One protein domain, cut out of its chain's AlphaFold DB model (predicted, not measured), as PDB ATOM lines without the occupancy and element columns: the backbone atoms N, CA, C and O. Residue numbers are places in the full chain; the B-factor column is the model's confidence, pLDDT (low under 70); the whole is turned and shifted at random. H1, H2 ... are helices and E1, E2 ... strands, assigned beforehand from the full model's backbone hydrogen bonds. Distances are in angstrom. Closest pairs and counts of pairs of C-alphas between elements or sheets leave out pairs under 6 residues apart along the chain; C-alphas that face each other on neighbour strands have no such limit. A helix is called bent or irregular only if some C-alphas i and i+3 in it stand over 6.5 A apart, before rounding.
ATOM      1  N   ARG A 206     180.206 133.009 144.611       84.94
ATOM      2  CA  ARG A 206     180.710 133.748 145.777       84.94
ATOM      3  C   ARG A 206     180.133 135.149 145.911       84.94
ATOM      4  O   ARG A 206     179.794 135.825 144.934       84.94
ATOM      5  N   ARG A 207     180.039 135.622 147.151       86.56
ATOM      6  CA  ARG A 207     179.623 136.983 147.502       86.56
ATOM      7  C   ARG A 207     180.456 137.521 148.642       86.56
ATOM      8  O   ARG A 207     180.591 136.878 149.673       86.56
ATOM      9  N   LYS A 208     180.960 138.737 148.464       90.50
ATOM     10  CA  LYS A 208     181.742 139.435 149.476       90.50
ATOM     11  C   LYS A 208     180.872 140.444 150.213       90.50
ATOM     12  O   LYS A 208     180.339 141.355 149.585       90.50
ATOM     13  N   ILE A 209     180.722 140.278 151.523       91.94
ATOM     14  CA  ILE A 209     179.924 141.150 152.393       91.94
ATOM     15  C   ILE A 209     180.745 141.451 153.642       91.94
ATOM     16  O   ILE A 209     181.246 140.531 154.282       91.94
ATOM     17  N   GLY A 210     180.905 142.736 153.976       91.75
ATOM     18  CA  GLY A 210     181.649 143.149 155.171       91.75
ATOM     19  C   GLY A 210     183.072 142.582 155.223       91.75
ATOM     20  O   GLY A 210     183.485 142.106 156.269       91.75
ATOM     21  N   GLY A 211     183.783 142.533 154.091       92.94
ATOM     22  CA  GLY A 211     185.147 141.990 154.017       92.94
ATOM     23  C   GLY A 211     185.260 140.461 154.088       92.94
ATOM     24  O   GLY A 211     186.369 139.940 154.032       92.94
ATOM     25  N   VAL A 212     184.150 139.723 154.172       93.44
ATOM     26  CA  VAL A 212     184.137 138.252 154.164       93.44
ATOM     27  C   VAL A 212     183.585 137.752 152.835       93.44
ATOM     28  O   VAL A 212     182.496 138.158 152.420       93.44
ATOM     29  N   THR A 213     184.317 136.864 152.167       91.69
ATOM     30  CA  THR A 213     183.860 136.175 150.958       91.69
ATOM     31  C   THR A 213     183.159 134.878 151.346       91.69
ATOM     32  O   THR A 213     183.772 133.933 151.852       91.69
ATOM     33  N   TYR A 214     181.859 134.837 151.080       89.25
ATOM     34  CA  TYR A 214     180.977 133.700 151.290       89.25
ATOM     35  C   TYR A 214     180.784 132.923 149.991       89.25
ATOM     36  O   TYR A 214     180.619 133.527 148.934       89.25
ATOM     37  N   GLU A 215     180.734 131.600 150.075       87.69
ATOM     38  CA  GLU A 215     180.354 130.712 148.974       87.69
ATOM     39  C   GLU A 215     179.070 129.970 149.326       87.69
ATOM     40  O   GLU A 215     178.904 129.488 150.453       87.69
ATOM     41  N   PHE A 216     178.146 129.907 148.371       81.62
ATOM     42  CA  PHE A 216     176.881 129.201 148.545       81.62
ATOM     43  C   PHE A 216     177.118 127.689 148.587       81.62
ATOM     44  O   PHE A 216     177.814 127.143 147.737       81.62
ATOM     45  N   VAL A 217     176.539 127.019 149.588       79.06
ATOM     46  CA  VAL A 217     176.662 125.561 149.770       79.06
ATOM     47  C   VAL A 217     175.319 124.862 149.553       79.06
ATOM     48  O   VAL A 217     175.272 123.802 148.945       79.06
ATOM     49  N   ARG A 218     174.218 125.410 150.096       73.06
ATOM     50  CA  ARG A 218     172.855 124.835 150.024       73.06
ATOM     51  C   ARG A 218     171.780 125.921 150.063       73.06
ATOM     52  O   ARG A 218     172.076 127.097 150.254       73.06
ATOM     53  N   ALA A 219     170.516 125.480 150.001       65.88
ATOM     54  CA  ALA A 219     169.288 126.263 149.836       65.88
ATOM     55  C   ALA A 219     169.046 127.435 150.800       65.88
ATOM     56  O   ALA A 219     168.085 128.143 150.565       65.88
ATOM     57  N   ASN A 220     169.873 127.635 151.835       75.25
ATOM     58  CA  ASN A 220     169.965 128.834 152.685       75.25
ATOM     59  C   ASN A 220     171.280 128.812 153.498       75.25
ATOM     60  O   ASN A 220     171.310 129.212 154.665       75.25
ATOM     61  N   THR A 221     172.357 128.255 152.935       84.31
ATOM     62  CA  THR A 221     173.591 127.974 153.681       84.31
ATOM     63  C   THR A 221     174.820 128.439 152.921       84.31
ATOM     64  O   THR A 221     174.959 128.134 151.737       84.31
ATOM     65  N   VAL A 222     175.731 129.119 153.615       88.06
ATOM     66  CA  VAL A 222     177.010 129.586 153.063       88.06
ATOM     67  C   VAL A 222     178.202 129.094 153.890       88.06
ATOM     68  O   VAL A 222     178.058 128.695 155.049       88.06
ATOM     69  N   ARG A 223     179.400 129.125 153.308       89.69
ATOM     70  CA  ARG A 223     180.679 128.935 154.016       89.69
ATOM     71  C   ARG A 223     181.620 130.107 153.759       89.69
ATOM     72  O   ARG A 223     181.509 130.750 152.719       89.69
ATOM     73  N   ILE A 224     182.530 130.375 154.693       91.00
ATOM     74  CA  ILE A 224     183.589 131.380 154.514       91.00
ATOM     75  C   ILE A 224     184.713 130.746 153.702       91.00
ATOM     76  O   ILE A 224     185.131 129.632 154.012       91.00
ATOM     77  N   VAL A 225     185.195 131.449 152.680       89.12
ATOM     78  CA  VAL A 225     186.319 130.983 151.847       89.12
ATOM     79  C   VAL A 225     187.534 131.889 151.979       89.12
ATOM     80  O   VAL A 225     188.663 131.418 151.949       89.12
ATOM     81  N   GLU A 226     187.302 133.190 152.136       90.38
ATOM     82  CA  GLU A 226     188.347 134.207 152.186       90.38
ATOM     83  C   GLU A 226     187.886 135.376 153.063       90.38
ATOM     84  O   GLU A 226     186.686 135.649 153.187       90.38
ATOM     85  N   THR A 227     188.843 136.067 153.674       92.94
ATOM     86  CA  THR A 227     188.618 137.258 154.496       92.94
ATOM     87  C   THR A 227     189.636 138.336 154.165       92.94
ATOM     88  O   THR A 227     190.814 138.039 153.990       92.94
ATOM     89  N   ASP A 228     189.185 139.584 154.164       94.25
ATOM     90  CA  ASP A 228     190.050 140.760 154.119       94.25
ATOM     91  C   ASP A 228     190.722 141.028 155.472       94.25
ATOM     92  O   ASP A 228     190.442 140.389 156.487       94.25
ATOM     93  N   GLU A 229     191.570 142.058 155.513       94.88
ATOM     94  CA  GLU A 229     192.138 142.566 156.765       94.88
ATOM     95  C   GLU A 229     191.074 143.144 157.719       94.88
ATOM     96  O   GLU A 229     191.271 143.141 158.935       94.88
ATOM     97  N   HIS A 230     189.948 143.630 157.193       96.19
ATOM     98  CA  HIS A 230     188.868 144.233 157.971       96.19
ATOM     99  C   HIS A 230     187.560 143.503 157.697       96.19
ATOM    100  O   HIS A 230     187.026 143.597 156.591       96.19
ATOM    101  N   ILE A 231     187.045 142.790 158.700       95.69
ATOM    102  CA  ILE A 231     185.866 141.942 158.532       95.69
ATOM    103  C   ILE A 231     184.745 142.257 159.512       95.69
ATOM    104  O   ILE A 231     184.969 142.619 160.667       95.69
ATOM    105  N   THR A 232     183.519 142.048 159.048       96.00
ATOM    106  CA  THR A 232     182.300 142.038 159.847       96.00
ATOM    107  C   THR A 232     181.748 140.620 159.887       96.00
ATOM    108  O   THR A 232     181.424 140.039 158.851       96.00
ATOM    109  N   LEU A 233     181.645 140.064 161.091       93.75
ATOM    110  CA  LEU A 233     181.129 138.727 161.341       93.75
ATOM    111  C   LEU A 233     179.699 138.784 161.856       93.75
ATOM    112  O   LEU A 233     179.329 139.644 162.664       93.75
ATOM    113  N   SER A 234     178.915 137.824 161.384       91.94
ATOM    114  CA  SER A 234     177.505 137.694 161.694       91.94
ATOM    115  C   SER A 234     177.090 136.225 161.690       91.94
ATOM    116  O   SER A 234     177.609 135.446 160.888       91.94
ATOM    117  N   ASP A 235     176.161 135.844 162.569       88.44
ATOM    118  CA  ASP A 235     175.595 134.485 162.590       88.44
ATOM    119  C   ASP A 235     174.705 134.226 161.362       88.44
ATOM    120  O   ASP A 235     174.551 133.078 160.923       88.44
ATOM    121  N   LYS A 236     174.123 135.288 160.786       90.44
ATOM    122  CA  LYS A 236     173.293 135.230 159.578       90.44
ATOM    123  C   LYS A 236     173.644 136.346 158.605       90.44
ATOM    124  O   LYS A 236     173.408 137.519 158.866       90.44
ATOM    125  N   VAL A 237     174.083 135.983 157.406       90.25
ATOM    126  CA  VAL A 237     174.407 136.972 156.373       90.25
ATOM    127  C   VAL A 237     173.200 137.248 155.476       90.25
ATOM    128  O   VAL A 237     172.534 136.327 154.997       90.25
ATOM    129  N   VAL A 238     172.916 138.529 155.229       89.00
ATOM    130  CA  VAL A 238     171.929 138.947 154.227       89.00
ATOM    131  C   VAL A 238     172.639 139.190 152.906       89.00
ATOM    132  O   VAL A 238     173.451 140.107 152.783       89.00
ATOM    133  N   ILE A 239     172.307 138.391 151.899       81.94
ATOM    134  CA  ILE A 239     172.852 138.514 150.551       81.94
ATOM    135  C   ILE A 239     171.682 138.764 149.606       81.94
ATOM    136  O   ILE A 239     170.797 137.924 149.448       81.94
ATOM    137  N   GLU A 240     171.664 139.951 148.996       77.19
ATOM    138  CA  GLU A 240     170.658 140.344 147.995       77.19
ATOM    139  C   GLU A 240     169.204 140.229 148.506       77.19
ATOM    140  O   GLU A 240     168.283 139.914 147.755       77.19
ATOM    141  N   GLY A 241     168.996 140.498 149.801       79.38
ATOM    142  CA  GLY A 241     167.687 140.458 150.463       79.38
ATOM    143  C   GLY A 241     167.282 139.089 151.021       79.38
ATOM    144  O   GLY A 241     166.266 139.004 151.705       79.38
ATOM    145  N   ASN A 242     168.077 138.041 150.788       80.06
ATOM    146  CA  ASN A 242     167.852 136.707 151.347       80.06
ATOM    147  C   ASN A 242     168.768 136.462 152.552       80.06
ATOM    148  O   ASN A 242     169.913 136.912 152.562       80.06
ATOM    149  N   VAL A 243     168.268 135.744 153.560       87.88
ATOM    150  CA  VAL A 243     169.000 135.429 154.796       87.88
ATOM    151  C   VAL A 243     169.634 134.047 154.681       87.88
ATOM    152  O   VAL A 243     168.934 133.067 154.432       87.88
ATOM    153  N   PHE A 244     170.937 133.957 154.926       86.81
ATOM    154  CA  PHE A 244     171.692 132.709 154.882       86.81
ATOM    155  C   PHE A 244     172.274 132.389 156.253       86.81
ATOM    156  O   PHE A 244     172.750 133.273 156.963       86.81
ATOM    157  N   SER A 245     172.247 131.108 156.611       89.50
ATOM    158  CA  SER A 245     172.927 130.582 157.797       89.50
ATOM    159  C   SER A 245     174.304 130.043 157.424       89.50
ATOM    160  O   SER A 245     174.533 129.606 156.295       89.50
ATOM    161  N   MET A 246     175.226 130.027 158.373       88.69
ATOM    162  CA  MET A 246     176.535 129.420 158.154       88.69
ATOM    163  C   MET A 246     176.449 127.886 158.155       88.69
ATOM    164  O   MET A 246     175.673 127.297 158.907       88.69
ATOM    165  N   SER A 247     177.238 127.227 157.302       84.81
ATOM    166  CA  SER A 247     177.345 125.753 157.239       84.81
ATOM    167  C   SER A 247     177.956 125.140 158.499       84.81
ATOM    168  O   SER A 247     177.690 123.984 158.824       84.81
ATOM    169  N   GLU A 248     178.741 125.928 159.223       85.56
ATOM    170  CA  GLU A 248     179.274 125.624 160.540       85.56
ATOM    171  C   GLU A 248     179.382 126.910 161.368       85.56
ATOM    172  O   GLU A 248     179.091 127.998 160.880       85.56
ATOM    173  N   ASN A 249     179.791 126.806 162.633       87.88
ATOM    174  CA  ASN A 249     180.009 127.983 163.473       87.88
ATOM    175  C   ASN A 249     181.029 128.944 162.823       87.88
ATOM    176  O   ASN A 249     182.099 128.502 162.405       87.88
ATOM    177  N   VAL A 250     180.718 130.247 162.786       89.62
ATOM    178  CA  VAL A 250     181.548 131.287 162.142       89.62
ATOM    179  C   VAL A 250     183.007 131.227 162.607       89.62
ATOM    180  O   VAL A 250     183.921 131.286 161.792       89.62
ATOM    181  N   PHE A 251     183.245 131.044 163.907       89.94
ATOM    182  CA  PHE A 251     184.596 131.001 164.470       89.94
ATOM    183  C   PHE A 251     185.330 129.702 164.147       89.94
ATOM    184  O   PHE A 251     186.547 129.701 163.972       89.94
ATOM    185  N   LYS A 252     184.596 128.596 163.995       86.88
ATOM    186  CA  LYS A 252     185.173 127.340 163.517       86.88
ATOM    187  C   LYS A 252     185.631 127.461 162.061       86.88
ATOM    188  O   LYS A 252     186.739 127.030 161.761       86.88
ATOM    189  N   ALA A 253     184.836 128.113 161.210       85.50
ATOM    190  CA  ALA A 253     185.189 128.366 159.810       85.50
ATOM    191  C   ALA A 253     186.436 129.260 159.657       85.50
ATOM    192  O   ALA A 253     187.151 129.169 158.664       85.50
ATOM    193  N   LEU A 254     186.722 130.112 160.647       87.44
ATOM    194  CA  LEU A 254     187.874 131.021 160.653       87.44
ATOM    195  C   LEU A 254     189.111 130.454 161.357       87.44
ATOM    196  O   LEU A 254     190.151 131.112 161.373       87.44
ATOM    197  N   LYS A 255     189.040 129.243 161.925       81.56
ATOM    198  CA  LYS A 255     190.118 128.674 162.747       81.56
ATOM    199  C   LYS A 255     191.469 128.640 162.025       81.56
ATOM    200  O   LYS A 255     192.489 128.924 162.651       81.56
ATOM    201  N   ASP A 256     191.462 128.329 160.731       81.00
ATOM    202  CA  ASP A 256     192.668 128.250 159.898       81.00
ATOM    203  C   ASP A 256     192.920 129.540 159.092       81.00
ATOM    204  O   ASP A 256     193.986 129.712 158.504       81.00
ATOM    205  N   ASN A 257     191.974 130.485 159.111       80.62
ATOM    206  CA  ASN A 257     192.054 131.764 158.410       80.62
ATOM    207  C   ASN A 257     192.233 132.929 159.397       80.62
ATOM    208  O   ASN A 257     191.349 133.759 159.617       80.62
ATOM    209  N   LYS A 258     193.426 132.984 159.993       83.50
ATOM    210  CA  LYS A 258     193.820 133.993 160.982       83.50
ATOM    211  C   LYS A 258     194.536 135.181 160.341       83.50
ATOM    212  O   LYS A 258     195.648 135.521 160.734       83.50
ATOM    213  N   THR A 259     193.910 135.792 159.339       88.69
ATOM    214  CA  THR A 259     194.519 136.876 158.543       88.69
ATOM    215  C   THR A 259     193.958 138.262 158.856       88.69
ATOM    216  O   THR A 259     194.671 139.255 158.717       88.69
ATOM    217  N   ALA A 260     192.711 138.345 159.329       93.94
ATOM    218  CA  ALA A 260     192.079 139.625 159.627       93.94
ATOM    219  C   ALA A 260     192.788 140.371 160.770       93.94
ATOM    220  O   ALA A 260     193.232 139.778 161.760       93.94
ATOM    221  N   LYS A 261     192.876 141.693 160.628       96.19
ATOM    222  CA  LYS A 261     193.399 142.633 161.627       96.19
ATOM    223  C   LYS A 261     192.288 143.245 162.462       96.19
ATOM    224  O   LYS A 261     192.485 143.495 163.646       96.19
ATOM    225  N   THR A 262     191.112 143.485 161.886       96.62
ATOM    226  CA  THR A 262     189.971 144.003 162.649       96.62
ATOM    227  C   THR A 262     188.736 143.154 162.445       96.62
ATOM    228  O   THR A 262     188.372 142.861 161.307       96.62
ATOM    229  N   VAL A 263     188.060 142.838 163.545       96.44
ATOM    230  CA  VAL A 263     186.818 142.067 163.545       96.44
ATOM    231  C   VAL A 263     185.717 142.887 164.213       96.44
ATOM    232  O   VAL A 263     185.844 143.284 165.371       96.44
ATOM    233  N   THR A 264     184.627 143.109 163.486       96.88
ATOM    234  CA  THR A 264     183.391 143.719 163.991       96.88
ATOM    235  C   THR A 264     182.322 142.636 164.110       96.88
ATOM    236  O   THR A 264     182.043 141.937 163.139       96.88
ATOM    237  N   LEU A 265     181.712 142.480 165.284       95.38
ATOM    238  CA  LEU A 265     180.654 141.500 165.548       95.38
ATOM    239  C   LEU A 265     179.291 142.205 165.511       95.38
ATOM    240  O   LEU A 265     179.025 143.057 166.361       95.38
ATOM    241  N   SER A 266     178.432 141.876 164.540       91.56
ATOM    242  CA  SER A 266     177.153 142.587 164.346       91.56
ATOM    243  C   SER A 266     175.972 141.993 165.115       91.56
ATOM    244  O   SER A 266     175.295 142.721 165.833       91.56
ATOM    245  N   ASP A 267     175.708 140.695 164.984       90.06
ATOM    246  CA  ASP A 267     174.555 140.001 165.589       90.06
ATOM    247  C   ASP A 267     174.967 138.742 166.369       90.06
ATOM    248  O   ASP A 267     174.152 137.865 166.643       90.06
ATOM    249  N   ILE A 268     176.242 138.663 166.744       93.12
ATOM    250  CA  ILE A 268     176.796 137.546 167.505       93.12
ATOM    251  C   ILE A 268     176.534 137.789 168.991       93.12
ATOM    252  O   ILE A 268     177.014 138.764 169.568       93.12
ATOM    253  N   ALA A 269     175.788 136.887 169.628       92.50
ATOM    254  CA  ALA A 269     175.402 137.031 171.034       92.50
ATOM    255  C   ALA A 269     176.558 136.767 172.018       92.50
ATOM    256  O   ALA A 269     176.617 137.374 173.093       92.50
TER     257      ALA A 269
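What this domain is: This is residues 206 to 269 of the 804 residues of an uncharacterized protein of Bacteroidales bacterium Barb6XT (UniProt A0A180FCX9). A small, incomplete barrel is made by one sheet of five strands, E1, E2, E3, E6 and E5, which is folded back on itself so that its two edge strands, E1 and E5, come near each other. A second, two-strand piece, E4 beside E7, sits next to the E1-E2 hairpin, and the one short helix, H1, only grazes the sheet near E3. The printed part has 64 residues, with the named elements in the order E1 E2 E3 E4 E5 E6 H1 E7; the five-strand sheet, in the order E1 E2 E3 E6 E5, is mixed, and E4 and E7 are parallel. The class is mostly strand. The whole is compact, with a radius of gyration of the C-alphas of 10.7 A, and rounded, spanning 31 by 22 by 20 A.

Where its parts are: In the large sheet, E1 is residues 206 to 209, beginning at C-alpha 206 (180.710, 133.748, 145.777); E2 is residues 212 to 218, 18.0 A long; E3 is residues 221 to 227, 17.7 A; E6 is residues 242 to 246, 13.2 A; and E5 is residues 236 to 239. The other pair is E4, residues 230 to 233, and E7, residues 262 to 265, each 10.1 A long; E7 ends at C-alpha 265 (180.654, 141.500, 165.548). H1 is residues 250 to 253.

How they stand to each other: E1, E2 and E3 form a meander, each strand the antiparallel neighbour of the one before; N 207 and O 214 are 2.8 A apart, and N 213 and O 226 2.9 A. E3 is parallel to E6, with N 222 and O 245 at 3.0 A. E5 and E6 are an antiparallel hairpin, with N 239 and O 242 at 2.9 A. The pairing of E6 is staggered: residues 242 to 245 pair with E5, residues 245 to 246 with E3. This is a folded sheet, one sheet bent back into two leaves: E1 and E2 face E6 and E5, with E3 as the hinge. The closest C-alphas of E1 and E5, those of Arg 207 and Ile 239, are 7.6 A apart. E4 and E7 are parallel at 20 degrees, with N 233 and O 264 at 2.8 A. The closest C-alphas of E2 and E4, Val 212 and Ile 231, are 6.0 A apart. H1 is on the large sheet but only grazes it; its closest C-alphas to E3 are those of Ala 253 and Ile 224, 6.3 A apart. H1 is too short for an O i to N i+4 pair; its one O i to N i+3 pair is within range.

The domain as a whole: The C-alphas farthest apart, those of Ala 219 and Lys 261, are 31.4 A apart. The printed part has no cut and no long link; H1 to E7, with 8 residues between, is short, and the other links are tight. The mean pLDDT of the printed part is 88.3, and residue 219 is under 70.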